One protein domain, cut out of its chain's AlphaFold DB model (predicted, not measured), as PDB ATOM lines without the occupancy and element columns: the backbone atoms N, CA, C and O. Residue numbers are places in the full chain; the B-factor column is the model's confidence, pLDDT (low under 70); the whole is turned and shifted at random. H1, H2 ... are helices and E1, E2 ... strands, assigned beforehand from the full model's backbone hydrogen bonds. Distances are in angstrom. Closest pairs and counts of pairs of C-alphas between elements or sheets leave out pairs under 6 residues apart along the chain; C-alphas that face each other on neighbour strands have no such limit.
ATOM      1  N   MET A  40      13.289 -16.319  -5.129       70.50
ATOM      2  CA  MET A  40      12.178 -15.652  -5.821       70.50
ATOM      3  C   MET A  40      12.618 -14.339  -6.477       70.50
ATOM      4  O   MET A  40      12.230 -14.041  -7.607       70.50
ATOM      5  N   GLU A  41      13.533 -13.608  -5.840       69.94
ATOM      6  CA  GLU A  41      14.210 -12.455  -6.434       69.94
ATOM      7  C   GLU A  41      15.031 -12.858  -7.679       69.94
ATOM      8  O   GLU A  41      15.027 -12.151  -8.685       69.94
ATOM      9  N   PHE A  42      15.710 -14.010  -7.650       75.62
ATOM     10  CA  PHE A  42      16.453 -14.562  -8.790       75.62
ATOM     11  C   PHE A  42      15.529 -14.993  -9.940       75.62
ATOM     12  O   PHE A  42      15.825 -14.708 -11.101       75.62
ATOM     13  N   ILE A  43      14.383 -15.612  -9.640       75.06
ATOM     14  CA  ILE A  43      13.388 -16.000 -10.648       75.06
ATOM     15  C   ILE A  43      12.722 -14.767 -11.284       75.06
ATOM     16  O   ILE A  43      12.611 -14.706 -12.510       75.06
ATOM     17  N   SER A  44      12.388 -13.730 -10.506       72.62
ATOM     18  CA  SER A  44      11.916 -12.445 -11.054       72.62
ATOM     19  C   SER A  44      12.937 -11.828 -12.025       72.62
ATOM     20  O   SER A  44      12.572 -11.353 -13.104       72.62
ATOM     21  N   LYS A  45      14.241 -11.917 -11.716       75.25
ATOM     22  CA  LYS A  45      15.317 -11.456 -12.614       75.25
ATOM     23  C   LYS A  45      15.465 -12.313 -13.885       75.25
ATOM     24  O   LYS A  45      15.854 -11.773 -14.919       75.25
ATOM     25  N   ILE A  46      15.124 -13.608 -13.865       81.38
ATOM     26  CA  ILE A  46      15.021 -14.426 -15.095       81.38
ATOM     27  C   ILE A  46      13.920 -13.866 -16.007       81.38
ATOM     28  O   ILE A  46      14.177 -13.639 -17.191       81.38
ATOM     29  N   GLY A  47      12.739 -13.564 -15.451       78.00
ATOM     30  CA  GLY A  47      11.652 -12.905 -16.184       78.00
ATOM     31  C   GLY A  47      12.093 -11.570 -16.795       78.00
ATOM     32  O   GLY A  47      11.922 -11.351 -17.992       78.00
ATOM     33  N   GLN A  48      12.768 -10.719 -16.014       75.25
ATOM     34  CA  GLN A  48      13.328  -9.443 -16.490       75.25
ATOM     35  C   GLN A  48      14.272  -9.601 -17.691       75.25
ATOM     36  O   GLN A  48      14.214  -8.796 -18.621       75.25
ATOM     37  N   VAL A  49      15.137 -10.623 -17.695       82.00
ATOM     38  CA  VAL A  49      16.072 -10.878 -18.805       82.00
ATOM     39  C   VAL A  49      15.348 -11.323 -20.072       82.00
ATOM     40  O   VAL A  49      15.702 -10.852 -21.153       82.00
ATOM     41  N   VAL A  50      14.325 -12.173 -19.952       85.50
ATOM     42  CA  VAL A  50      13.486 -12.580 -21.091       85.50
ATOM     43  C   VAL A  50      12.738 -11.371 -21.660       85.50
ATOM     44  O   VAL A  50      12.862 -11.090 -22.851       85.50
ATOM     45  N   LEU A  51      12.036 -10.604 -20.819       83.94
ATOM     46  CA  LEU A  51      11.212  -9.475 -21.267       83.94
ATOM     47  C   LEU A  51      12.043  -8.367 -21.927       83.94
ATOM     48  O   LEU A  51      11.743  -7.981 -23.055       83.94
ATOM     49  N   ARG A  52      13.151  -7.926 -21.312       81.44
ATOM     50  CA  ARG A  52      14.058  -6.908 -21.896       81.44
ATOM     51  C   ARG A  52      14.667  -7.335 -23.242       81.44
ATOM     52  O   ARG A  52      14.995  -6.494 -24.086       81.44
ATOM     53  N   ALA A  53      14.818  -8.642 -23.460       84.56
ATOM     54  CA  ALA A  53      15.329  -9.214 -24.704       84.56
ATOM     55  C   ALA A  53      14.259  -9.404 -25.799       84.56
ATOM     56  O   ALA A  53      14.597  -9.922 -26.872       84.56
ATOM     57  N   ARG A  54      12.998  -9.021 -25.545       85.00
ATOM     58  CA  ARG A  54      11.849  -9.247 -26.439       85.00
ATOM     59  C   ARG A  54      10.952  -8.019 -26.603       85.00
ATOM     60  O   ARG A  54      10.817  -7.540 -27.719       85.00
ATOM     61  N   VAL A  55      10.384  -7.507 -25.517       81.19
ATOM     62  CA  VAL A  55       9.355  -6.453 -25.519       81.19
ATOM     63  C   VAL A  55       9.993  -5.066 -25.380       81.19
ATOM     64  O   VAL A  55      11.092  -4.926 -24.828       81.19
ATOM     65  N   ALA A  56       9.329  -4.034 -25.901       69.44
ATOM     66  CA  ALA A  56       9.724  -2.647 -25.696       69.44
ATOM     67  C   ALA A  56       9.522  -2.233 -24.226       69.44
ATOM     68  O   ALA A  56       8.511  -2.547 -23.604       69.44
ATOM     69  N   VAL A  57      10.495  -1.517 -23.666       62.53
ATOM     70  CA  VAL A  57      10.429  -0.962 -22.307       62.53
ATOM     71  C   VAL A  57      10.588   0.545 -22.431       62.53
ATOM     72  O   VAL A  57      11.565   1.012 -23.017       62.53
ATOM     73  N   ARG A  58       9.638   1.317 -21.893       51.41
ATOM     74  CA  ARG A  58       9.766   2.777 -21.843       51.41
ATOM     75  C   ARG A  58      10.799   3.170 -20.786       51.41
ATOM     76  O   ARG A  58      10.627   2.886 -19.605       51.41
ATOM     77  N   ASP A  59      11.840   3.880 -21.212       47.84
ATOM     78  CA  ASP A  59      12.821   4.504 -20.321       47.84
ATOM     79  C   ASP A  59      12.175   5.645 -19.511       47.84
ATOM     80  O   ASP A  59      12.214   6.816 -19.907       47.84
ATOM     81  N   GLU A  60      11.620   5.340 -18.336       43.34
ATOM     82  CA  GLU A  60      11.138   6.362 -17.390       43.34
ATOM     83  C   GLU A  60      12.249   7.346 -16.979       43.34
ATOM     84  O   GLU A  60      11.982   8.501 -16.638       43.34
ATOM     85  N   THR A  61      13.514   6.932 -17.087       42.66
ATOM     86  CA  THR A  61      14.702   7.784 -16.924       42.66
ATOM     87  C   THR A  61      14.738   8.942 -17.924       42.66
ATOM     88  O   THR A  61      15.128  10.045 -17.551       42.66
ATOM     89  N   LYS A  62      14.283   8.745 -19.170       41.91
ATOM     90  CA  LYS A  62      14.213   9.807 -20.190       41.91
ATOM     91  C   LYS A  62      13.033  10.742 -19.932       41.91
ATOM     92  O   LYS A  62      13.218  11.956 -19.943       41.91
ATOM     93  N   VAL A  63      11.859  10.190 -19.607       47.19
ATOM     94  CA  VAL A  63      10.649  10.972 -19.285       47.19
ATOM     95  C   VAL A  63      10.878  11.859 -18.055       47.19
ATOM     96  O   VAL A  63      10.658  13.067 -18.108       47.19
ATOM     97  N   SER A  64      11.400  11.293 -16.964       46.91
ATOM     98  CA  SER A  64      11.674  12.031 -15.722       46.91
ATOM     99  C   SER A  64      12.796  13.068 -15.864       46.91
ATOM    100  O   SER A  64      12.728  14.134 -15.246       46.91
ATOM    101  N   LEU A  65      13.807  12.817 -16.705       49.47
ATOM    102  CA  LEU A  65      14.872  13.782 -16.992       49.47
ATOM    103  C   LEU A  65      14.366  14.934 -17.878       49.47
ATOM    104  O   LEU A  65      14.659  16.093 -17.580       49.47
ATOM    105  N   GLN A  66      13.535  14.650 -18.884       58.19
ATOM    106  CA  GLN A  66      12.848  15.666 -19.690       58.19
ATOM    107  C   GLN A  66      11.887  16.513 -18.834       58.19
ATOM    108  O   GLN A  66      11.861  17.738 -18.954       58.19
ATOM    109  N   GLN A  67      11.152  15.895 -17.905       62.69
ATOM    110  CA  GLN A  67      10.250  16.604 -16.994       62.69
ATOM    111  C   GLN A  67      11.009  17.448 -15.954       62.69
ATOM    112  O   GLN A  67      10.592  18.570 -15.661       62.69
ATOM    113  N   ARG A  68      12.176  16.989 -15.472       61.34
ATOM    114  CA  ARG A  68      13.113  17.821 -14.688       61.34
ATOM    115  C   ARG A  68      13.641  19.014 -15.482       61.34
ATOM    116  O   ARG A  68      13.706  20.109 -14.934       61.34
ATOM    117  N   GLN A  69      14.002  18.828 -16.753       72.00
ATOM    118  CA  GLN A  69      14.429  19.933 -17.618       72.00
ATOM    119  C   GLN A  69      13.303  20.957 -17.826       72.00
ATOM    120  O   GLN A  69      13.568  22.158 -17.786       72.00
ATOM    121  N   LEU A  70      12.051  20.504 -17.974       72.25
ATOM    122  CA  LEU A  70      10.883  21.383 -18.079       72.25
ATOM    123  C   LEU A  70      10.670  22.208 -16.795       72.25
ATOM    124  O   LEU A  70      10.551  23.430 -16.867       72.25
ATOM    125  N   GLN A  71      10.704  21.560 -15.625       71.31
ATOM    126  CA  GLN A  71      10.584  22.231 -14.323       71.31
ATOM    127  C   GLN A  71      11.728  23.224 -14.069       71.31
ATOM    128  O   GLN A  71      11.490  24.331 -13.590       71.31
ATOM    129  N   GLU A  72      12.966  22.876 -14.423       73.31
ATOM    130  CA  GLU A  72      14.122  23.770 -14.287       73.31
ATOM    131  C   GLU A  72      14.047  24.959 -15.266       73.31
ATOM    132  O   GLU A  72      14.431  26.071 -14.904       73.31
ATOM    133  N   GLN A  73      13.483  24.791 -16.470       75.12
ATOM    134  CA  GLN A  73      13.172  25.933 -17.341       75.12
ATOM    135  C   GLN A  73      12.075  26.829 -16.752       75.12
ATOM    136  O   GLN A  73      12.256  28.046 -16.722       75.12
ATOM    137  N   GLN A  74      10.984  26.260 -16.231       74.12
ATOM    138  CA  GLN A  74       9.921  27.030 -15.570       74.12
ATOM    139  C   GLN A  74      10.474  27.822 -14.374       74.12
ATOM    140  O   GLN A  74      10.279  29.033 -14.297       74.12
ATOM    141  N   ARG A  75      11.292  27.189 -13.525       72.88
ATOM    142  CA  ARG A  75      11.975  27.837 -12.394       72.88
ATOM    143  C   ARG A  75      12.907  28.975 -12.827       72.88
ATOM    144  O   ARG A  75      12.971  30.010 -12.167       72.88
ATOM    145  N   ARG A  76      13.615  28.822 -13.953       72.81
ATOM    146  CA  ARG A  76      14.452  29.884 -14.549       72.81
ATOM    147  C   ARG A  76      13.632  31.035 -15.131       72.81
ATOM    148  O   ARG A  76      14.111  32.166 -15.122       72.81
ATOM    149  N   ILE A  77      12.425  30.769 -15.630       74.19
ATOM    150  CA  ILE A  77      11.487  31.806 -16.084       74.19
ATOM    151  C   ILE A  77      10.945  32.576 -14.874       74.19
ATOM    152  O   ILE A  77      11.019  33.802 -14.871       74.19
ATOM    153  N   GLU A  78      10.509  31.889 -13.815       67.50
ATOM    154  CA  GLU A  78      10.054  32.525 -12.569       67.50
ATOM    155  C   GLU A  78      11.149  33.376 -11.910       67.50
ATOM    156  O   GLU A  78      10.892  34.519 -11.537       67.50
ATOM    157  N   LEU A  79      12.392  32.879 -11.838       70.94
ATOM    158  CA  LEU A  79      13.532  33.647 -11.321       70.94
ATOM    159  C   LEU A  79      13.829  34.905 -12.155       70.94
ATOM    160  O   LEU A  79      14.151  35.947 -11.586       70.94
ATOM    161  N   LYS A  80      13.686  34.848 -13.486       68.94
ATOM    162  CA  LYS A  80      13.816  36.034 -14.355       68.94
ATOM    163  C   LYS A  80      12.663  37.023 -14.169       68.94
ATOM    164  O   LYS A  80      12.898  38.230 -14.208       68.94
ATOM    165  N   LEU A  81      11.445  36.535 -13.940       61.12
ATOM    166  CA  LEU A  81      10.277  37.374 -13.672       61.12
ATOM    167  C   LEU A  81      10.404  38.085 -12.312       61.12
ATOM    168  O   LEU A  81      10.197  39.291 -12.219       61.12
ATOM    169  N   ALA A  82      10.855  37.368 -11.280       62.50
ATOM    170  CA  ALA A  82      11.143  37.933  -9.961       62.50
ATOM    171  C   ALA A  82      12.284  38.968 -10.001       62.50
ATOM    172  O   ALA A  82      12.190  40.018  -9.369       62.50
ATOM    173  N   ALA A  83      13.340  38.713 -10.783       63.91
ATOM    174  CA  ALA A  83      14.479  39.622 -10.927       63.91
ATOM    175  C   ALA A  83      14.187  40.895 -11.749       63.91
ATOM    176  O   ALA A  83      14.993  41.821 -11.720       63.91
ATOM    177  N   THR A  84      13.068  40.960 -12.483       62.88
ATOM    178  CA  THR A  84      12.704  42.116 -13.330       62.88
ATOM    179  C   THR A  84      11.653  43.041 -12.711       62.88
ATOM    180  O   THR A  84      11.308  44.052 -13.317       62.88
ATOM    181  N   SER A 107       3.950   0.434 -22.036       39.97
ATOM    182  CA  SER A 107       4.685   0.845 -20.830       39.97
ATOM    183  C   SER A 107       4.880  -0.312 -19.841       39.97
ATOM    184  O   SER A 107       4.277  -0.324 -18.768       39.97
ATOM    185  N   VAL A 108       5.734  -1.281 -20.183       47.25
ATOM    186  CA  VAL A 108       6.128  -2.356 -19.252       47.25
ATOM    187  C   VAL A 108       6.974  -1.763 -18.124       47.25
ATOM    188  O   VAL A 108       8.130  -1.393 -18.342       47.25
ATOM    189  N   THR A 109       6.406  -1.649 -16.922       49.94
ATOM    190  CA  THR A 109       7.078  -1.035 -15.762       49.94
ATOM    191  C   THR A 109       7.474  -2.070 -14.710       49.94
ATOM    192  O   THR A 109       7.103  -3.241 -14.754       49.94
ATOM    193  N   HIS A 110       8.229  -1.619 -13.708       45.84
ATOM    194  CA  HIS A 110       8.637  -2.397 -12.533       45.84
ATOM    195  C   HIS A 110       7.461  -3.094 -11.806       45.84
ATOM    196  O   HIS A 110       7.667  -4.110 -11.142       45.84
ATOM    197  N   ASN A 111       6.232  -2.585 -11.956       48.56
ATOM    198  CA  ASN A 111       5.035  -3.036 -11.243       48.56
ATOM    199  C   ASN A 111       4.590  -4.469 -11.587       48.56
ATOM    200  O   ASN A 111       4.272  -5.229 -10.672       48.56
ATOM    201  N   ASP A 112       4.636  -4.881 -12.854       54.91
ATOM    202  CA  ASP A 112       4.189  -6.226 -13.271       54.91
ATOM    203  C   ASP A 112       5.107  -7.322 -12.697       54.91
ATOM    204  O   ASP A 112       4.686  -8.399 -12.273       54.91
ATOM    205  N   LEU A 113       6.397  -7.003 -12.598       54.00
ATOM    206  CA  LEU A 113       7.425  -7.857 -12.006       54.00
ATOM    207  C   LEU A 113       7.424  -7.806 -10.469       54.00
ATOM    208  O   LEU A 113       7.893  -8.749  -9.827       54.00
ATOM    209  N   LEU A 114       6.866  -6.743  -9.876       54.19
ATOM    210  CA  LEU A 114       6.519  -6.690  -8.456       54.19
ATOM    211  C   LEU A 114       5.266  -7.516  -8.140       54.19
ATOM    212  O   LEU A 114       5.220  -8.094  -7.059       54.19
ATOM    213  N   ALA A 115       4.284  -7.643  -9.043       53.88
ATOM    214  CA  ALA A 115       3.156  -8.566  -8.853       53.88
ATOM    215  C   ALA A 115       3.661 -10.014  -8.702       53.88
ATOM    216  O   ALA A 115       3.351 -10.689  -7.718       53.88
ATOM    217  N   LEU A 116       4.585 -10.422  -9.576       54.25
ATOM    218  CA  LEU A 116       5.327 -11.690  -9.501       54.25
ATOM    219  C   LEU A 116       6.025 -11.944  -8.144       54.25
ATOM    220  O   LEU A 116       6.172 -13.094  -7.726       54.25
ATOM    221  N   LEU A 117       6.456 -10.876  -7.459       53.78
ATOM    222  CA  LEU A 117       7.083 -10.918  -6.131       53.78
ATOM    223  C   LEU A 117       6.081 -10.771  -4.971       53.78
ATOM    224  O   LEU A 117       6.422 -11.113  -3.842       53.78
ATOM    225  N   ARG A 118       4.855 -10.290  -5.223       52.28
ATOM    226  CA  ARG A 118       3.756 -10.216  -4.241       52.28
ATOM    227  C   ARG A 118       3.037 -11.557  -4.082       52.28
ATOM    228  O   ARG A 118       2.616 -11.881  -2.977       52.28
ATOM    229  N   HIS A 119       2.955 -12.370  -5.137       55.62
ATOM    230  CA  HIS A 119       2.380 -13.723  -5.089       55.62
ATOM    231  C   HIS A 119       3.361 -14.769  -4.511       55.62
ATOM    232  O   HIS A 119       3.623 -15.811  -5.109       55.62
ATOM    233  N   THR A 120       3.915 -14.511  -3.322       48.94
ATOM    234  CA  THR A 120       4.885 -15.393  -2.636       48.94
ATOM    235  C   THR A 120       4.330 -16.779  -2.292       48.94
ATOM    236  O   THR A 120       5.089 -17.751  -2.274       48.94
ATOM    237  N   GLU A 121       3.018 -16.879  -2.050       52.03
ATOM    238  CA  GLU A 121       2.322 -18.133  -1.730       52.03
ATOM    239  C   GLU A 121       2.314 -19.123  -2.899       52.03
ATOM    240  O   GLU A 121       2.453 -20.325  -2.684       52.03
ATOM    241  N   PHE A 122       2.240 -18.627  -4.140       57.12
ATOM    242  CA  PHE A 122       2.295 -19.462  -5.340       57.12
ATOM    243  C   PHE A 122       3.556 -20.334  -5.339       57.12
ATOM    244  O   PHE A 122       3.500 -21.558  -5.459       57.12
ATOM    245  N   TRP A 123       4.700 -19.702  -5.082       56.97
ATOM    246  CA  TRP A 123       6.003 -20.350  -5.059       56.97
ATOM    247  C   TRP A 123       6.161 -21.395  -3.944       56.97
ATOM    248  O   TRP A 123       6.945 -22.331  -4.112       56.97
ATOM    249  N   ARG A 124       5.387 -21.309  -2.846       53.88
ATOM    250  CA  ARG A 124       5.402 -22.335  -1.784       53.88
ATOM    251  C   ARG A 124       4.832 -23.670  -2.266       53.88
ATOM    252  O   ARG A 124       5.190 -24.710  -1.727       53.88
ATOM    253  N   THR A 125       3.992 -23.656  -3.300       59.09
ATOM    254  CA  THR A 125       3.393 -24.868  -3.886       59.09
ATOM    255  C   THR A 125       4.283 -25.558  -4.929       59.09
ATOM    256  O   THR A 125       3.886 -26.576  -5.486       59.09
ATOM    257  N   SER A 126       5.488 -25.032  -5.207       63.84
ATOM    258  CA  SER A 126       6.394 -25.500  -6.281       63.84
ATOM    259  C   SER A 126       5.796 -25.453  -7.706       63.84
ATOM    260  O   SER A 126       6.356 -26.028  -8.643       63.84
ATOM    261  N   MET A 127       4.671 -24.753  -7.895       71.44
ATOM    262  CA  MET A 127       3.967 -24.648  -9.175       71.44
ATOM    263  C   MET A 127       4.810 -23.891 -10.234       71.44
ATOM    264  O   MET A 127       5.484 -22.914  -9.896       71.44
ATOM    265  N   PRO A 128       4.810 -24.305 -11.519       79.94
ATOM    266  CA  PRO A 128       5.512 -23.585 -12.586       79.94
ATOM    267  C   PRO A 128       4.857 -22.250 -12.985       79.94
ATOM    268  O   PRO A 128       3.640 -22.184 -13.146       79.94
ATOM    269  N   VAL A 129       5.673 -21.229 -13.263       80.88
ATOM    270  CA  VAL A 129       5.267 -19.998 -13.967       80.88
ATOM    271  C   VAL A 129       5.604 -20.105 -15.453       80.88
ATOM    272  O   VAL A 129       6.711 -20.505 -15.820       80.88
ATOM    273  N   ASN A 130       4.666 -19.680 -16.293       86.19
ATOM    274  CA  ASN A 130       4.850 -19.398 -17.708       86.19
ATOM    275  C   ASN A 130       5.110 -17.893 -17.915       86.19
ATOM    276  O   ASN A 130       4.406 -17.054 -17.354       86.19
ATOM    277  N   VAL A 131       6.085 -17.545 -18.756       87.75
ATOM    278  CA  VAL A 131       6.226 -16.211 -19.358       87.75
ATOM    279  C   VAL A 131       6.080 -16.377 -20.865       87.75
ATOM    280  O   VAL A 131       6.955 -16.933 -21.535       87.75
ATOM    281  N   ASP A 132       4.947 -15.917 -21.378       88.12
ATOM    282  CA  ASP A 132       4.549 -16.021 -22.775       88.12
ATOM    283  C   ASP A 132       4.898 -14.740 -23.527       88.12
ATOM    284  O   ASP A 132       4.590 -13.647 -23.061       88.12
ATOM    285  N   ILE A 133       5.505 -14.880 -24.705       90.62
ATOM    286  CA  ILE A 133       5.843 -13.800 -25.638       90.62
ATOM    287  C   ILE A 133       5.059 -14.036 -26.928       90.62
ATOM    288  O   ILE A 133       5.258 -15.057 -27.594       90.62
ATOM    289  N   TYR A 134       4.181 -13.103 -27.287       88.19
ATOM    290  CA  TYR A 134       3.261 -13.235 -28.416       88.19
ATOM    291  C   TYR A 134       3.198 -11.962 -29.264       88.19
ATOM    292  O   TYR A 134       3.507 -10.868 -28.796       88.19
ATOM    293  N   LEU A 135       2.800 -12.101 -30.528       87.25
ATOM    294  CA  LEU A 135       2.573 -10.965 -31.420       87.25
ATOM    295  C   LEU A 135       1.237 -10.295 -31.061       87.25
ATOM    296  O   LEU A 135       0.207 -10.968 -31.021       87.25
ATOM    297  N   GLY A 136       1.246  -8.992 -30.770       77.62
ATOM    298  CA  GLY A 136       0.124  -8.286 -30.146       77.62
ATOM    299  C   GLY A 136      -1.171  -8.323 -30.956       77.62
ATOM    300  O   GLY A 136      -2.204  -8.733 -30.430       77.62
ATOM    301  N   GLU A 137      -1.103  -7.959 -32.239       73.75
ATOM    302  CA  GLU A 137      -2.272  -7.852 -33.130       73.75
ATOM    303  C   GLU A 137      -2.992  -9.190 -33.371       73.75
ATOM    304  O   GLU A 137      -4.203  -9.223 -33.564       73.75
ATOM    305  N   SER A 138      -2.248 -10.300 -33.377       77.69
ATOM    306  CA  SER A 138      -2.750 -11.627 -33.765       77.69
ATOM    307  C   SER A 138      -2.821 -12.635 -32.615       77.69
ATOM    308  O   SER A 138      -3.320 -13.743 -32.804       77.69
ATOM    309  N   ARG A 139      -2.301 -12.276 -31.432       81.81
ATOM    310  CA  ARG A 139      -2.138 -13.131 -30.237       81.81
ATOM    311  C   ARG A 139      -1.405 -14.464 -30.481       81.81
ATOM    312  O   ARG A 139      -1.480 -15.373 -29.651       81.81
ATOM    313  N   ILE A 140      -0.644 -14.572 -31.576       85.50
ATOM    314  CA  ILE A 140       0.167 -15.755 -31.900       85.50
ATOM    315  C   ILE A 140       1.354 -15.833 -30.934       85.50
ATOM    316  O   ILE A 140       2.215 -14.951 -30.918       85.50
ATOM    317  N   LEU A 141       1.410 -16.908 -30.152       88.75
ATOM    318  CA  LEU A 141       2.498 -17.222 -29.229       88.75
ATOM    319  C   LEU A 141       3.767 -17.610 -30.000       88.75
ATOM    320  O   LEU A 141       3.725 -18.445 -30.904       88.75
ATOM    321  N   LEU A 142       4.900 -17.017 -29.623       92.12
ATOM    322  CA  LEU A 142       6.201 -17.203 -30.275       92.12
ATOM    323  C   LEU A 142       7.197 -17.921 -29.353       92.12
ATOM    324  O   LEU A 142       7.916 -18.817 -29.800       92.12
ATOM    325  N   GLU A 143       7.199 -17.575 -28.061       94.50
ATOM    326  CA  GLU A 143       7.975 -18.237 -27.005       94.50
ATOM    327  C   GLU A 143       7.120 -18.400 -25.734       94.50
ATOM    328  O   GLU A 143       6.508 -17.438 -25.285       94.50
ATOM    329  N   ARG A 144       7.127 -19.590 -25.121       92.62
ATOM    330  CA  ARG A 144       6.613 -19.874 -23.769       92.62
ATOM    331  C   ARG A 144       7.764 -20.342 -22.891       92.62
ATOM    332  O   ARG A 144       8.269 -21.457 -23.057       92.62
ATOM    333  N   TRP A 145       8.190 -19.490 -21.969       93.25
ATOM    334  CA  TRP A 145       9.249 -19.768 -21.003       93.25
ATOM    335  C   TRP A 145       8.645 -20.360 -19.733       93.25
ATOM    336  O   TRP A 145       7.827 -19.715 -19.093       93.25
ATOM    337  N   VAL A 146       9.054 -21.568 -19.351       89.62
ATOM    338  CA  VAL A 146       8.547 -22.270 -18.163       89.62
ATOM    339  C   VAL A 146       9.625 -22.291 -17.085       89.62
ATOM    340  O   VAL A 146      10.712 -22.845 -17.305       89.62
ATOM    341  N   VAL A 147       9.313 -21.719 -15.923       87.94
ATOM    342  CA  VAL A 147      10.177 -21.666 -14.736       87.94
ATOM    343  C   VAL A 147       9.506 -22.418 -13.592       87.94
ATOM    344  O   VAL A 147       8.385 -22.087 -13.220       87.94
ATOM    345  N   SER A 148      10.172 -23.411 -13.005       85.19
ATOM    346  CA  SER A 148       9.639 -24.161 -11.856       85.19
ATOM    347  C   SER A 148      10.719 -24.431 -10.816       85.19
ATOM    348  O   SER A 148      11.868 -24.703 -11.166       85.19
ATOM    349  N   TYR A 149      10.356 -24.390  -9.538       84.62
ATOM    350  CA  TYR A 149      11.272 -24.623  -8.424       84.62
ATOM    351  C   TYR A 149      10.774 -25.793  -7.576       84.62
ATOM    352  O   TYR A 149       9.664 -25.745  -7.065       84.62
ATOM    353  N   GLU A 150      11.592 -26.835  -7.444       80.44
ATOM    354  CA  GLU A 150      11.303 -28.045  -6.664       80.44
ATOM    355  C   GLU A 150      11.965 -27.922  -5.282       80.44
ATOM    356  O   GLU A 150      13.198 -27.925  -5.198       80.44
ATOM    357  N   SER A 151      11.183 -27.785  -4.203       75.75
ATOM    358  CA  SER A 151      11.729 -27.735  -2.833       75.75
ATOM    359  C   SER A 151      12.183 -29.120  -2.359       75.75
ATOM    360  O   SER A 151      11.509 -30.122  -2.593       75.75
ATOM    361  N   SER A 152      13.341 -29.199  -1.702       64.50
ATOM    362  CA  SER A 152      13.938 -30.459  -1.221       64.50
ATOM    363  C   SER A 152      13.696 -30.673   0.274       64.50
ATOM    364  O   SER A 152      14.633 -30.752   1.068       64.50
ATOM    365  N   ASP A 153      12.424 -30.774   0.653       53.59
ATOM    366  CA  ASP A 153      11.971 -30.841   2.046       53.59
ATOM    367  C   ASP A 153      12.152 -32.252   2.650       53.59
ATOM    368  O   ASP A 153      11.191 -32.956   2.956       53.59
ATOM    369  N   GLN A 154      13.405 -32.684   2.844       43.62
ATOM    370  CA  GLN A 154      13.717 -33.848   3.683       43.62
ATOM    371  C   GLN A 154      13.993 -33.420   5.127       43.62
ATOM    372  O   GLN A 154      15.098 -33.014   5.485       43.62
ATOM    373  N   LEU A 172      26.174 -20.823  -5.395       73.56
ATOM    374  CA  LEU A 172      25.459 -20.155  -6.492       73.56
ATOM    375  C   LEU A 172      26.053 -20.426  -7.889       73.56
ATOM    376  O   LEU A 172      25.509 -19.948  -8.880       73.56
ATOM    377  N   THR A 173      27.144 -21.187  -8.000       82.19
ATOM    378  CA  THR A 173      27.799 -21.576  -9.258       82.19
ATOM    379  C   THR A 173      26.809 -22.134 -10.285       82.19
ATOM    380  O   THR A 173      26.840 -21.729 -11.445       82.19
ATOM    381  N   ASP A 174      25.892 -23.008  -9.866       83.06
ATOM    382  CA  ASP A 174      24.872 -23.597 -10.745       83.06
ATOM    383  C   ASP A 174      23.871 -22.542 -11.266       83.06
ATOM    384  O   ASP A 174      23.515 -22.546 -12.444       83.06
ATOM    385  N   LEU A 175      23.473 -21.592 -10.414       82.69
ATOM    386  CA  LEU A 175      22.576 -20.479 -10.753       82.69
ATOM    387  C   LEU A 175      23.266 -19.454 -11.678       82.69
ATOM    388  O   LEU A 175      22.666 -18.965 -12.635       82.69
ATOM    389  N   ILE A 176      24.555 -19.183 -11.455       82.62
ATOM    390  CA  ILE A 176      25.382 -18.328 -12.323       82.62
ATOM    391  C   ILE A 176      25.531 -18.961 -13.714       82.62
ATOM    392  O   ILE A 176      25.341 -18.277 -14.721       82.62
ATOM    393  N   LEU A 177      25.818 -20.266 -13.786       87.19
ATOM    394  CA  LEU A 177      25.901 -21.006 -15.049       87.19
ATOM    395  C   LEU A 177      24.554 -21.030 -15.787       87.19
ATOM    396  O   LEU A 177      24.529 -20.869 -17.009       87.19
ATOM    397  N   LEU A 178      23.436 -21.163 -15.063       88.00
ATOM    398  CA  LEU A 178      22.094 -21.065 -15.636       88.00
ATOM    399  C   LEU A 178      21.878 -19.700 -16.309       88.00
ATOM    400  O   LEU A 178      21.560 -19.667 -17.496       88.00
ATOM    401  N   VAL A 179      22.142 -18.583 -15.620       84.88
ATOM    402  CA  VAL A 179      21.997 -17.227 -16.193       84.88
ATOM    403  C   VAL A 179      22.959 -16.976 -17.362       84.88
ATOM    404  O   VAL A 179      22.551 -16.411 -18.376       84.88
ATOM    405  N   GLN A 180      24.208 -17.448 -17.293       83.62
ATOM    406  CA  GLN A 180      25.144 -17.368 -18.426       83.62
ATOM    407  C   GLN A 180      24.625 -18.137 -19.654       83.62
ATOM    408  O   GLN A 180      24.695 -17.638 -20.783       83.62
ATOM    409  N   SER A 181      24.058 -19.329 -19.444       90.62
ATOM    410  CA  SER A 181      23.451 -20.117 -20.522       90.62
ATOM    411  C   SER A 181      22.164 -19.484 -21.063       90.62
ATOM    412  O   SER A 181      21.950 -19.518 -22.271       90.62
ATOM    413  N   LEU A 182      21.368 -18.820 -20.216       90.69
ATOM    414  CA  LEU A 182      20.170 -18.067 -20.594       90.69
ATOM    415  C   LEU A 182      20.501 -16.897 -21.529       90.69
ATOM    416  O   LEU A 182      19.994 -16.858 -22.649       90.69
ATOM    417  N   TYR A 183      21.405 -15.999 -21.119       86.88
ATOM    418  CA  TYR A 183      21.864 -14.878 -21.956       86.88
ATOM    419  C   TYR A 183      22.435 -15.340 -23.304       86.88
ATOM    420  O   TYR A 183      22.246 -14.670 -24.319       86.88
ATOM    421  N   SER A 184      23.116 -16.488 -23.318       88.44
ATOM    422  CA  SER A 184      23.661 -17.077 -24.543       88.44
ATOM    423  C   SER A 184      22.560 -17.657 -25.438       88.44
ATOM    424  O   SER A 184      22.543 -17.398 -26.637       88.44
ATOM    425  N   TYR A 185      21.616 -18.417 -24.872       93.94
ATOM    426  CA  TYR A 185      20.587 -19.114 -25.644       93.94
ATOM    427  C   TYR A 185      19.508 -18.176 -26.191       93.94
ATOM    428  O   TYR A 185      19.120 -18.324 -27.346       93.94
ATOM    429  N   ILE A 186      19.099 -17.152 -25.428       92.75
ATOM    430  CA  ILE A 186      18.151 -16.107 -25.869       92.75
ATOM    431  C   ILE A 186      18.565 -15.490 -27.211       92.75
ATOM    432  O   ILE A 186      17.693 -15.156 -28.018       92.75
ATOM    433  N   ARG A 187      19.880 -15.359 -27.453       90.44
ATOM    434  CA  ARG A 187      20.461 -14.794 -28.680       90.44
ATOM    435  C   ARG A 187      20.532 -15.773 -29.858       90.44
ATOM    436  O   ARG A 187      20.677 -15.338 -30.993       90.44
ATOM    437  N   LEU A 188      20.422 -17.077 -29.602       90.81
ATOM    438  CA  LEU A 188      20.429 -18.140 -30.617       90.81
ATOM    439  C   LEU A 188      19.013 -18.532 -31.081       90.81
ATOM    440  O   LEU A 188      18.858 -19.424 -31.917       90.81
ATOM    441  N   MET A 189      17.973 -17.905 -30.523       91.75
ATOM    442  CA  MET A 189      16.576 -18.211 -30.833       91.75
ATOM    443  C   MET A 189      16.068 -17.427 -32.058       91.75
ATOM    444  O   MET A 189      16.416 -16.255 -32.213       91.75
ATOM    445  N   PRO A 190      15.195 -18.019 -32.903       92.31
ATOM    446  CA  PRO A 190      14.678 -17.390 -34.125       92.31
ATOM    447  C   PRO A 190      14.034 -16.015 -33.922       92.31
ATOM    448  O   PRO A 190      14.215 -15.136 -34.760       92.31
ATOM    449  N   LEU A 191      13.334 -15.809 -32.800       91.75
ATOM    450  CA  LEU A 191      12.719 -14.522 -32.467       91.75
ATOM    451  C   LEU A 191      13.766 -13.415 -32.265       91.75
ATOM    452  O   LEU A 191      13.544 -12.279 -32.662       91.75
ATOM    453  N   HIS A 192      14.944 -13.737 -31.720       92.38
ATOM    454  CA  HIS A 192      16.022 -12.754 -31.595       92.38
ATOM    455  C   HIS A 192      16.641 -12.387 -32.947       92.38
ATOM    456  O   HIS A 192      16.996 -11.231 -33.146       92.38
ATOM    457  N   ALA A 193      16.729 -13.341 -33.881       88.94
ATOM    458  CA  ALA A 193      17.219 -13.066 -35.230       88.94
ATOM    459  C   ALA A 193      16.289 -12.100 -35.981       88.94
ATOM    460  O   ALA A 193      16.765 -11.101 -36.505       88.94
ATOM    461  N   ILE A 194      14.966 -12.319 -35.966       88.69
ATOM    462  CA  ILE A 194      14.040 -11.397 -36.653       88.69
ATOM    463  C   ILE A 194      13.941 -10.018 -35.983       88.69
ATOM    464  O   ILE A 194      13.768  -9.028 -36.689       88.69
ATOM    465  N   LEU A 195      14.119  -9.934 -34.658       88.25
ATOM    466  CA  LEU A 195      14.241  -8.656 -33.943       88.25
ATOM    467  C   LEU A 195      15.539  -7.914 -34.315       88.25
ATOM    468  O   LEU A 195      15.522  -6.697 -34.461       88.25
ATOM    469  N   ALA A 196      16.657  -8.626 -34.489       85.31
ATOM    470  CA  ALA A 196      17.934  -8.039 -34.909       85.31
ATOM    471  C   ALA A 196      17.974  -7.675 -36.408       85.31
ATOM    472  O   ALA A 196      18.730  -6.797 -36.808       85.31
ATOM    473  N   GLU A 197      17.155  -8.332 -37.235       85.19
ATOM    474  CA  GLU A 197      16.971  -8.031 -38.662       85.19
ATOM    475  C   GLU A 197      15.896  -6.951 -38.925       85.19
ATOM    476  O   GLU A 197      15.579  -6.690 -40.085       85.19
ATOM    477  N   GLY A 198      15.301  -6.350 -37.883       82.31
ATOM    478  CA  GLY A 198      14.264  -5.313 -38.017       82.31
ATOM    479  C   GLY A 198      12.961  -5.794 -38.675       82.31
ATOM    480  O   GLY A 198      12.223  -5.001 -39.253       82.31
ATOM    481  N   LYS A 199      12.688  -7.105 -38.641       82.62
ATOM    482  CA  LYS A 199      11.545  -7.749 -39.321       82.62
ATOM    483  C   LYS A 199      10.236  -7.712 -38.527       82.62
ATOM    484  O   LYS A 199       9.180  -7.941 -39.108       82.62
ATOM    485  N   VAL A 200      10.329  -7.494 -37.219       84.44
ATOM    486  CA  VAL A 200       9.237  -7.288 -36.254       84.44
ATOM    487  C   VAL A 200       9.776  -6.290 -35.234       84.44
ATOM    488  O   VAL A 200      10.942  -6.406 -34.849       84.44
ATOM    489  N   ASP A 201       8.973  -5.322 -34.801       82.62
ATOM    490  CA  ASP A 201       9.374  -4.378 -33.762       82.62
ATOM    491  C   ASP A 201       9.144  -4.982 -32.361       82.62
ATOM    492  O   ASP A 201       8.249  -5.795 -32.122       82.62
ATOM    493  N   LYS A 202       9.943  -4.553 -31.383       84.25
ATOM    494  CA  LYS A 202       9.704  -4.843 -29.965       84.25
ATOM    495  C   LYS A 202       8.385  -4.260 -29.443       84.25
ATOM    496  O   LYS A 202       7.901  -4.739 -28.418       84.25
ATOM    497  N   HIS A 203       7.839  -3.229 -30.091       83.12
ATOM    498  CA  HIS A 203       6.533  -2.645 -29.762       83.12
ATOM    499  C   HIS A 203       5.360  -3.531 -30.230       83.12
ATOM    500  O   HIS A 203       4.318  -3.558 -29.572       83.12
ATOM    501  N   ASP A 204       5.552  -4.314 -31.301       84.25
ATOM    502  CA  ASP A 204       4.562  -5.278 -31.809       84.25
ATOM    503  C   ASP A 204       4.415  -6.485 -30.866       84.25
ATOM    504  O   ASP A 204       3.375  -7.149 -30.826       84.25
ATOM    505  N   LEU A 205       5.473  -6.802 -30.113       87.06
ATOM    506  CA  LEU A 205       5.506  -7.925 -29.184       87.06
ATOM    507  C   LEU A 205       4.871  -7.570 -27.840       87.06
ATOM    508  O   LEU A 205       5.206  -6.580 -27.194       87.06
ATOM    509  N   ARG A 206       3.988  -8.452 -27.382       84.19
ATOM    510  CA  ARG A 206       3.332  -8.403 -26.076       84.19
ATOM    511  C   ARG A 206       3.719  -9.627 -25.251       84.19
ATOM    512  O   ARG A 206       4.329 -10.575 -25.755       84.19
ATOM    513  N   TYR A 207       3.400  -9.583 -23.963       85.44
ATOM    514  CA  TYR A 207       3.701 -10.668 -23.044       85.44
ATOM    515  C   TYR A 207       2.561 -10.917 -22.062       85.44
ATOM    516  O   TYR A 207       1.740 -10.041 -21.811       85.44
ATOM    517  N   CYS A 208       2.535 -12.121 -21.502       80.81
ATOM    518  CA  CYS A 208       1.698 -12.479 -20.365       80.81
ATOM    519  C   CYS A 208       2.538 -13.314 -19.396       80.81
ATOM    520  O   CYS A 208       3.395 -14.093 -19.819       80.81
ATOM    521  N   ILE A 209       2.306 -13.150 -18.097       80.75
ATOM    522  CA  ILE A 209       2.862 -14.032 -17.071       80.75
ATOM    523  C   ILE A 209       1.692 -14.792 -16.472       80.75
ATOM    524  O   ILE A 209       0.731 -14.164 -16.032       80.75
ATOM    525  N   SER A 210       1.755 -16.119 -16.459       80.31
ATOM    526  CA  SER A 210       0.660 -16.970 -15.993       80.31
ATOM    527  C   SER A 210       1.156 -18.192 -15.225       80.31
ATOM    528  O   SER A 210       2.330 -18.560 -15.276       80.31
ATOM    529  N   THR A 211       0.262 -18.823 -14.476       78.81
ATOM    530  CA  THR A 211       0.514 -20.082 -13.769       78.81
ATOM    531  C   THR A 211       0.487 -21.280 -14.730       78.81
ATOM    532  O   THR A 211       0.098 -21.159 -15.896       78.81
ATOM    533  N   ALA A 212       0.894 -22.466 -14.267       68.62
ATOM    534  CA  ALA A 212       0.808 -23.705 -15.048       68.62
ATOM    535  C   ALA A 212      -0.640 -24.112 -15.390       68.62
ATOM    536  O   ALA A 212      -0.882 -24.703 -16.441       68.62
ATOM    537  N   ASP A 213      -1.580 -23.763 -14.514       69.44
ATOM    538  CA  ASP A 213      -3.035 -23.864 -14.661       69.44
ATOM    539  C   ASP A 213      -3.649 -22.741 -15.529       69.44
ATOM    540  O   ASP A 213      -4.824 -22.811 -15.880       69.44
ATOM    541  N   GLY A 214      -2.847 -21.760 -15.964       66.31
ATOM    542  CA  GLY A 214      -3.226 -20.740 -16.950       66.31
ATOM    543  C   GLY A 214      -3.745 -19.422 -16.371       66.31
ATOM    544  O   GLY A 214      -4.086 -18.526 -17.141       66.31
ATOM    545  N   TYR A 215      -3.773 -19.268 -15.047       72.31
ATOM    546  CA  TYR A 215      -4.221 -18.047 -14.380       72.31
ATOM    547  C   TYR A 215      -3.218 -16.893 -14.610       72.31
ATOM    548  O   TYR A 215      -2.026 -17.075 -14.340       72.31
ATOM    549  N   PRO A 216      -3.635 -15.709 -15.101       70.00
ATOM    550  CA  PRO A 216      -2.731 -14.582 -15.328       70.00
ATOM    551  C   PRO A 216      -2.272 -13.933 -14.009       70.00
ATOM    552  O   PRO A 216      -3.066 -13.663 -13.113       70.00
ATOM    553  N   LEU A 217      -0.968 -13.669 -13.904       66.31
ATOM    554  CA  LEU A 217      -0.294 -13.021 -12.769       66.31
ATOM    555  C   LEU A 217       0.099 -11.561 -13.056       66.31
ATOM    556  O   LEU A 217       0.383 -10.802 -12.130       66.31
ATOM    557  N   SER A 218       0.144 -11.169 -14.331       59.22
ATOM    558  CA  SER A 218       0.142  -9.761 -14.745       59.22
ATOM    559  C   SER A 218      -1.273  -9.187 -14.602       59.22
ATOM    560  O   SER A 218      -2.221  -9.914 -14.915       59.22
ATOM    561  N   PRO A 219      -1.450  -7.910 -14.206       44.56
ATOM    562  CA  PRO A 219      -2.758  -7.271 -14.293       44.56
ATOM    563  C   PRO A 219      -3.244  -7.333 -15.746       44.56
ATOM    564  O   PRO A 219      -2.514  -6.964 -16.667       44.56
ATOM    565  N   VAL A 220      -4.460  -7.835 -15.949       40.88
ATOM    566  CA  VAL A 220      -5.139  -7.712 -17.240       40.88
ATOM    567  C   VAL A 220      -5.453  -6.229 -17.426       40.88
ATOM    568  O   VAL A 220      -5.963  -5.589 -16.510       40.88
ATOM    569  N   SER A 221      -5.097  -5.661 -18.578       40.69
ATOM    570  CA  SER A 221      -5.661  -4.380 -18.991       40.69
ATOM    571  C   SER A 221      -7.106  -4.636 -19.402       40.69
ATOM    572  O   SER A 221      -7.342  -5.354 -20.373       40.69
ATOM    573  N   VAL A 259      -4.140 -16.798 -26.023       76.06
ATOM    574  CA  VAL A 259      -2.774 -16.794 -26.572       76.06
ATOM    575  C   VAL A 259      -2.291 -18.237 -26.769       76.06
ATOM    576  O   VAL A 259      -2.162 -19.006 -25.813       76.06
ATOM    577  N   ALA A 260      -2.021 -18.609 -28.019       82.19
ATOM    578  CA  ALA A 260      -1.648 -19.965 -28.414       82.19
ATOM    579  C   ALA A 260      -0.644 -19.958 -29.575       82.19
ATOM    580  O   ALA A 260      -0.559 -18.997 -30.339       82.19
ATOM    581  N   PHE A 261       0.131 -21.038 -29.711       85.69
ATOM    582  CA  PHE A 261       0.990 -21.230 -30.879       85.69
ATOM    583  C   PHE A 261       0.127 -21.459 -32.127       85.69
ATOM    584  O   PHE A 261      -0.889 -22.152 -32.052       85.69
ATOM    585  N   ASP A 262       0.557 -20.930 -33.274       83.88
ATOM    586  CA  ASP A 262      -0.049 -21.238 -34.575       83.88
ATOM    587  C   ASP A 262      -0.059 -22.764 -34.819       83.88
ATOM    588  O   ASP A 262       0.915 -23.464 -34.535       83.88
ATOM    589  N   ALA A 263      -1.147 -23.288 -35.385       83.75
ATOM    590  CA  ALA A 263      -1.264 -24.689 -35.780       83.75
ATOM    591  C   ALA A 263      -0.219 -25.108 -36.836       83.75
ATOM    592  O   ALA A 263       0.089 -26.295 -36.953       83.75
ATOM    593  N   ALA A 264       0.354 -24.158 -37.586       84.19
ATOM    594  CA  ALA A 264       1.466 -24.403 -38.508       84.19
ATOM    595  C   ALA A 264       2.866 -24.390 -37.844       84.19
ATOM    596  O   ALA A 264       3.863 -24.683 -38.516       84.19
ATOM    597  N   ALA A 265       2.968 -24.066 -36.547       87.06
ATOM    598  CA  ALA A 265       4.239 -23.858 -35.858       87.06
ATOM    599  C   ALA A 265       5.090 -25.137 -35.713       87.06
ATOM    600  O   ALA A 265       4.662 -26.187 -35.230       87.06
ATOM    601  N   LYS A 266       6.375 -25.021 -36.050       90.12
ATOM    602  CA  LYS A 266       7.423 -26.038 -35.888       90.12
ATOM    603  C   LYS A 266       8.084 -25.862 -34.527       90.12
ATOM    604  O   LYS A 266       9.248 -25.450 -34.431       90.12
ATOM    605  N   LEU A 267       7.314 -26.171 -33.488       91.69
ATOM    606  CA  LEU A 267       7.720 -26.019 -32.095       91.69
ATOM    607  C   LEU A 267       8.998 -26.800 -31.774       91.69
ATOM    608  O   LEU A 267       9.154 -27.974 -32.120       91.69
ATOM    609  N   LYS A 268       9.909 -26.141 -31.060       92.94
ATOM    610  CA  LYS A 268      11.090 -26.731 -30.430       92.94
ATOM    611  C   LYS A 268      11.051 -26.457 -28.937       92.94
ATOM    612  O   LYS A 268      10.525 -25.442 -28.493       92.94
ATOM    613  N   VAL A 269      11.636 -27.371 -28.170       93.81
ATOM    614  CA  VAL A 269      11.775 -27.239 -26.718       93.81
ATOM    615  C   VAL A 269      13.253 -27.253 -26.374       93.81
ATOM    616  O   VAL A 269      13.958 -28.201 -26.726       93.81
ATOM    617  N   TYR A 270      13.714 -26.235 -25.655       95.25
ATOM    618  CA  TYR A 270      15.027 -26.237 -25.024       95.25
ATOM    619  C   TYR A 270      14.867 -26.316 -23.508       95.25
ATOM    620  O   TYR A 270      14.081 -25.579 -22.917       95.25
ATOM    621  N   LYS A 271      15.604 -27.229 -22.874       94.12
ATOM    622  CA  LYS A 271      15.653 -27.374 -21.418       94.12
ATOM    623  C   LYS A 271      17.054 -27.004 -20.961       94.12
ATOM    624  O   LYS A 271      18.025 -27.611 -21.411       94.12
ATOM    625  N   PHE A 272      17.149 -26.005 -20.093       93.50
ATOM    626  CA  PHE A 272      18.418 -25.606 -19.502       93.50
ATOM    627  C   PHE A 272      18.874 -26.666 -18.491       93.50
ATOM    628  O   PHE A 272      18.072 -27.464 -17.995       93.50
ATOM    629  N   ARG A 273      20.168 -26.679 -18.156       90.44
ATOM    630  CA  ARG A 273      20.644 -27.458 -17.007       90.44
ATOM    631  C   ARG A 273      19.991 -26.886 -15.747       90.44
ATOM    632  O   ARG A 273      20.197 -25.715 -15.446       90.44
ATOM    633  N   SER A 274      19.242 -27.714 -15.019       87.00
ATOM    634  CA  SER A 274      18.678 -27.338 -13.722       87.00
ATOM    635  C   SER A 274      19.776 -26.875 -12.765       87.00
ATOM    636  O   SER A 274      20.832 -27.507 -12.699       87.00
ATOM    637  N   ALA A 275      19.509 -25.814 -12.010       87.50
ATOM    638  CA  ALA A 275      20.447 -25.256 -11.047       87.50
ATOM    639  C   ALA A 275      20.096 -25.700  -9.622       87.50
ATOM    640  O   ALA A 275      18.961 -25.523  -9.173       87.50
ATOM    641  N   SER A 276      21.068 -26.254  -8.898       82.69
ATOM    642  CA  SER A 276      20.926 -26.487  -7.459       82.69
ATOM    643  C   SER A 276      20.941 -25.169  -6.676       82.69
ATOM    644  O   SER A 276      21.754 -24.286  -6.949       82.69
ATOM    645  N   THR A 277      20.072 -25.054  -5.669       76.81
ATOM    646  CA  THR A 277      20.050 -23.944  -4.697       76.81
ATOM    647  C   THR A 277      20.545 -24.441  -3.333       76.81
ATOM    648  O   THR A 277      19.874 -24.330  -2.302       76.81
ATOM    649  N   GLY A 278      21.722 -25.072  -3.330       72.38
ATOM    650  CA  GLY A 278      22.278 -25.718  -2.143       72.38
ATOM    651  C   GLY A 278      21.376 -26.846  -1.632       72.38
ATOM    652  O   GLY A 278      20.915 -27.679  -2.405       72.38
ATOM    653  N   SER A 279      21.109 -26.870  -0.327       60.69
ATOM    654  CA  SER A 279      20.289 -27.905   0.321       60.69
ATOM    655  C   SER A 279      18.775 -27.661   0.249       60.69
ATOM    656  O   SER A 279      18.030 -28.375   0.911       60.69
ATOM    657  N   ARG A 280      18.307 -26.620  -0.458       67.12
ATOM    658  CA  ARG A 280      16.909 -26.153  -0.367       67.12
ATOM    659  C   ARG A 280      16.007 -26.623  -1.502       67.12
ATOM    660  O   ARG A 280      14.793 -26.610  -1.342       67.12
ATOM    661  N   GLY A 281      16.568 -26.958  -2.657       77.88
ATOM    662  CA  GLY A 281      15.770 -27.225  -3.848       77.88
ATOM    663  C   GLY A 281      16.486 -26.936  -5.155       77.88
ATOM    664  O   GLY A 281      17.671 -26.582  -5.194       77.88
ATOM    665  N   LYS A 282      15.746 -27.114  -6.246       84.94
ATOM    666  CA  LYS A 282      16.283 -27.202  -7.599       84.94
ATOM    667  C   LYS A 282      15.446 -26.375  -8.565       84.94
ATOM    668  O   LYS A 282      14.253 -26.603  -8.741       84.94
ATOM    669  N   LEU A 283      16.095 -25.418  -9.220       86.81
ATOM    670  CA  LEU A 283      15.470 -24.544 -10.203       86.81
ATOM    671  C   LEU A 283      15.549 -25.172 -11.596       86.81
ATOM    672  O   LEU A 283      16.627 -25.534 -12.073       86.81
ATOM    673  N   HIS A 284      14.404 -25.279 -12.256       88.25
ATOM    674  CA  HIS A 284      14.256 -25.759 -13.620       88.25
ATOM    675  C   HIS A 284      13.794 -24.607 -14.518       88.25
ATOM    676  O   HIS A 284      12.881 -23.860 -14.179       88.25
ATOM    677  N   LEU A 285      14.432 -24.488 -15.683       93.50
ATOM    678  CA  LEU A 285      14.099 -23.506 -16.710       93.50
ATOM    679  C   LEU A 285      14.022 -24.211 -18.064       93.50
ATOM    680  O   LEU A 285      14.881 -25.030 -18.410       93.50
ATOM    681  N   SER A 286      13.004 -23.884 -18.849       94.56
ATOM    682  CA  SER A 286      12.871 -24.348 -20.228       94.56
ATOM    683  C   SER A 286      12.103 -23.342 -21.074       94.56
ATOM    684  O   SER A 286      11.435 -22.466 -20.538       94.56
ATOM    685  N   VAL A 287      12.200 -23.466 -22.393       96.00
ATOM    686  CA  VAL A 287      11.419 -22.664 -23.334       96.00
ATOM    687  C   VAL A 287      10.880 -23.537 -24.456       96.00
ATOM    688  O   VAL A 287      11.612 -24.343 -25.037       96.00
ATOM    689  N   VAL A 288       9.592 -23.375 -24.749       94.12
ATOM    690  CA  VAL A 288       8.944 -23.845 -25.975       94.12
ATOM    691  C   VAL A 288       8.890 -22.658 -26.928       94.12
ATOM    692  O   VAL A 288       8.453 -21.586 -26.528       94.12
ATOM    693  N   TYR A 289       9.341 -22.811 -28.166       95.38
ATOM    694  CA  TYR A 289       9.354 -21.717 -29.140       95.38
ATOM    695  C   TYR A 289       9.068 -22.230 -30.546       95.38
ATOM    696  O   TYR A 289       9.458 -23.352 -30.887       95.38
ATOM    697  N   ASP A 290       8.423 -21.421 -31.384       92.25
ATOM    698  CA  ASP A 290       8.319 -21.760 -32.801       92.25
ATOM    699  C   ASP A 290       9.665 -21.555 -33.513       92.25
ATOM    700  O   ASP A 290      10.367 -20.560 -33.326       92.25
ATOM    701  N   SER A 291      10.034 -22.518 -34.360       90.25
ATOM    702  CA  SER A 291      11.227 -22.428 -35.202       90.25
ATOM    703  C   SER A 291      10.952 -22.129 -36.676       90.25
ATOM    704  O   SER A 291      11.887 -22.142 -37.477       90.25
ATOM    705  N   SER A 292       9.701 -21.813 -37.020       85.75
ATOM    706  CA  SER A 292       9.275 -21.287 -38.326       85.75
ATOM    707  C   SER A 292       9.418 -19.765 -38.416       85.75
ATOM    708  O   SER A 292       9.681 -19.275 -39.510       85.75
ATOM    709  N   VAL A 293       9.309 -19.045 -37.288       82.19
ATOM    710  CA  VAL A 293       9.343 -17.571 -37.136       82.19
ATOM    711  C   VAL A 293      10.310 -16.860 -38.090       82.19
ATOM    712  O   VAL A 293       9.918 -15.921 -38.780       82.19
ATOM    713  N   ALA A 294      11.556 -17.336 -38.206       65.81
ATOM    714  CA  ALA A 294      12.578 -16.731 -39.073       65.81
ATOM    715  C   ALA A 294      12.207 -16.683 -40.574       65.81
ATOM    716  O   ALA A 294      12.753 -15.868 -41.318       65.81
ATOM    717  N   GLY A 295      11.288 -17.544 -41.021       60.00
ATOM    718  CA  GLY A 295      10.761 -17.596 -42.384       60.00
ATOM    719  C   GLY A 295       9.366 -16.986 -42.568       60.00
ATOM    720  O   GLY A 295       8.863 -17.019 -43.686       60.00
ATOM    721  N   MET A 296       8.726 -16.453 -41.519       58.06
ATOM    722  CA  MET A 296       7.361 -15.901 -41.618       58.06
ATOM    723  C   MET A 296       7.329 -14.507 -42.264       58.06
ATOM    724  O   MET A 296       6.382 -14.176 -42.975       58.06
TER     725      MET A 296
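Overview. This is residues 40 to 84, 107 to 154, 172 to 221 and 259 to 296 of the 794 residues of the protein "Autophagy-related protein 13" of Spizellomyces sp. 'palustris' (UniProt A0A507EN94). Look for a twisted five-stranded sheet with helices H1 and H5 over one face, both running along its strands, and a long helix, H2, whose residues 61 to 83 stick out from this body as a free arm. H3 and H4 lie near one end of H1, and H6 lies near the other end of the sheet. You will find 181 printed residues with six named helices and five named strands, in the order H1 H2 H3 H4 E1 E2 H5 H6 E3 E4 E5; the sheet, E3 E1 E2 E5 E4, is antiparallel throughout. The class is mixed, helices and strands, and the whole is loose, with a radius of gyration of the C-alphas of 20.5 A and spans of 75 by 46 by 31 A.

Along the chain. Find C-alpha 40 at (12.178, -15.652, -5.821); from there H1 runs 18.4 A to residue 52. H2, residues 60 to 83, runs 34.0 A and ends at C-alpha 83, (14.479, 39.622, -10.927). Next come H3, residues 110 to 118, and H4, residues 120 to 124, then strands E1, residues 129 to 135, and E2, residues 141 to 151, 29.9 A long. H5 is residues 173 to 186, 20.0 A; H6 is 190 to 196; E3 is 205 to 211; E4 is 267 to 271. E5, residues 281 to 290, runs 30.4 A to C-alpha 290 at (8.319, -21.760, -32.801).

Arrangement. Begin at the sheet, where N 208 and O 132 of E3 and E1 are 3.0 A apart, within hydrogen-bond range. So are N 131 and O 145 in the hairpin E1 and E2, 2.8 A, N 146 and O 286 of E2 and E5, 2.8 A, and N 270 and O 287 in the hairpin E4 and E5, 2.9 A. H1 lies over E1 and E2 at a height over the sheet of 9.3 A. On the same face, H5 lies over E5 at 10.7 A. H1 and H5 only just touch, with 3 pairs of C-alphas within 8 A, the closest those of Val 50 and Ile 186, 7.6 A. H3 touches H1, closest at C-alphas 113 and 44, 6.5 A, at a shallow tilt of 31 degrees, opposite ways. H3, H4 and H6 only graze the sheet; H2 is not on it. Every O i to N i+4 pair is within hydrogen-bond range in H1, H2, H3, H5 and H6; H4 has 0 of 1, but 2 of 2 O i to N i+3 pairs.

Size, cuts and confidence. The C-alphas of Thr 84 and Gln 154 are the two farthest apart, 77.9 A. Look for three cuts: C-alphas 84 and 107 are 42.7 A apart, 154 and 172 are 20.7 A apart, and 221 and 259 are 14.8 A apart. Of the links that are printed whole, none is long. Mean pLDDT of the printed part is 75.4, and 56 residues are under 70, among them 56 to 68 and 107 to 126.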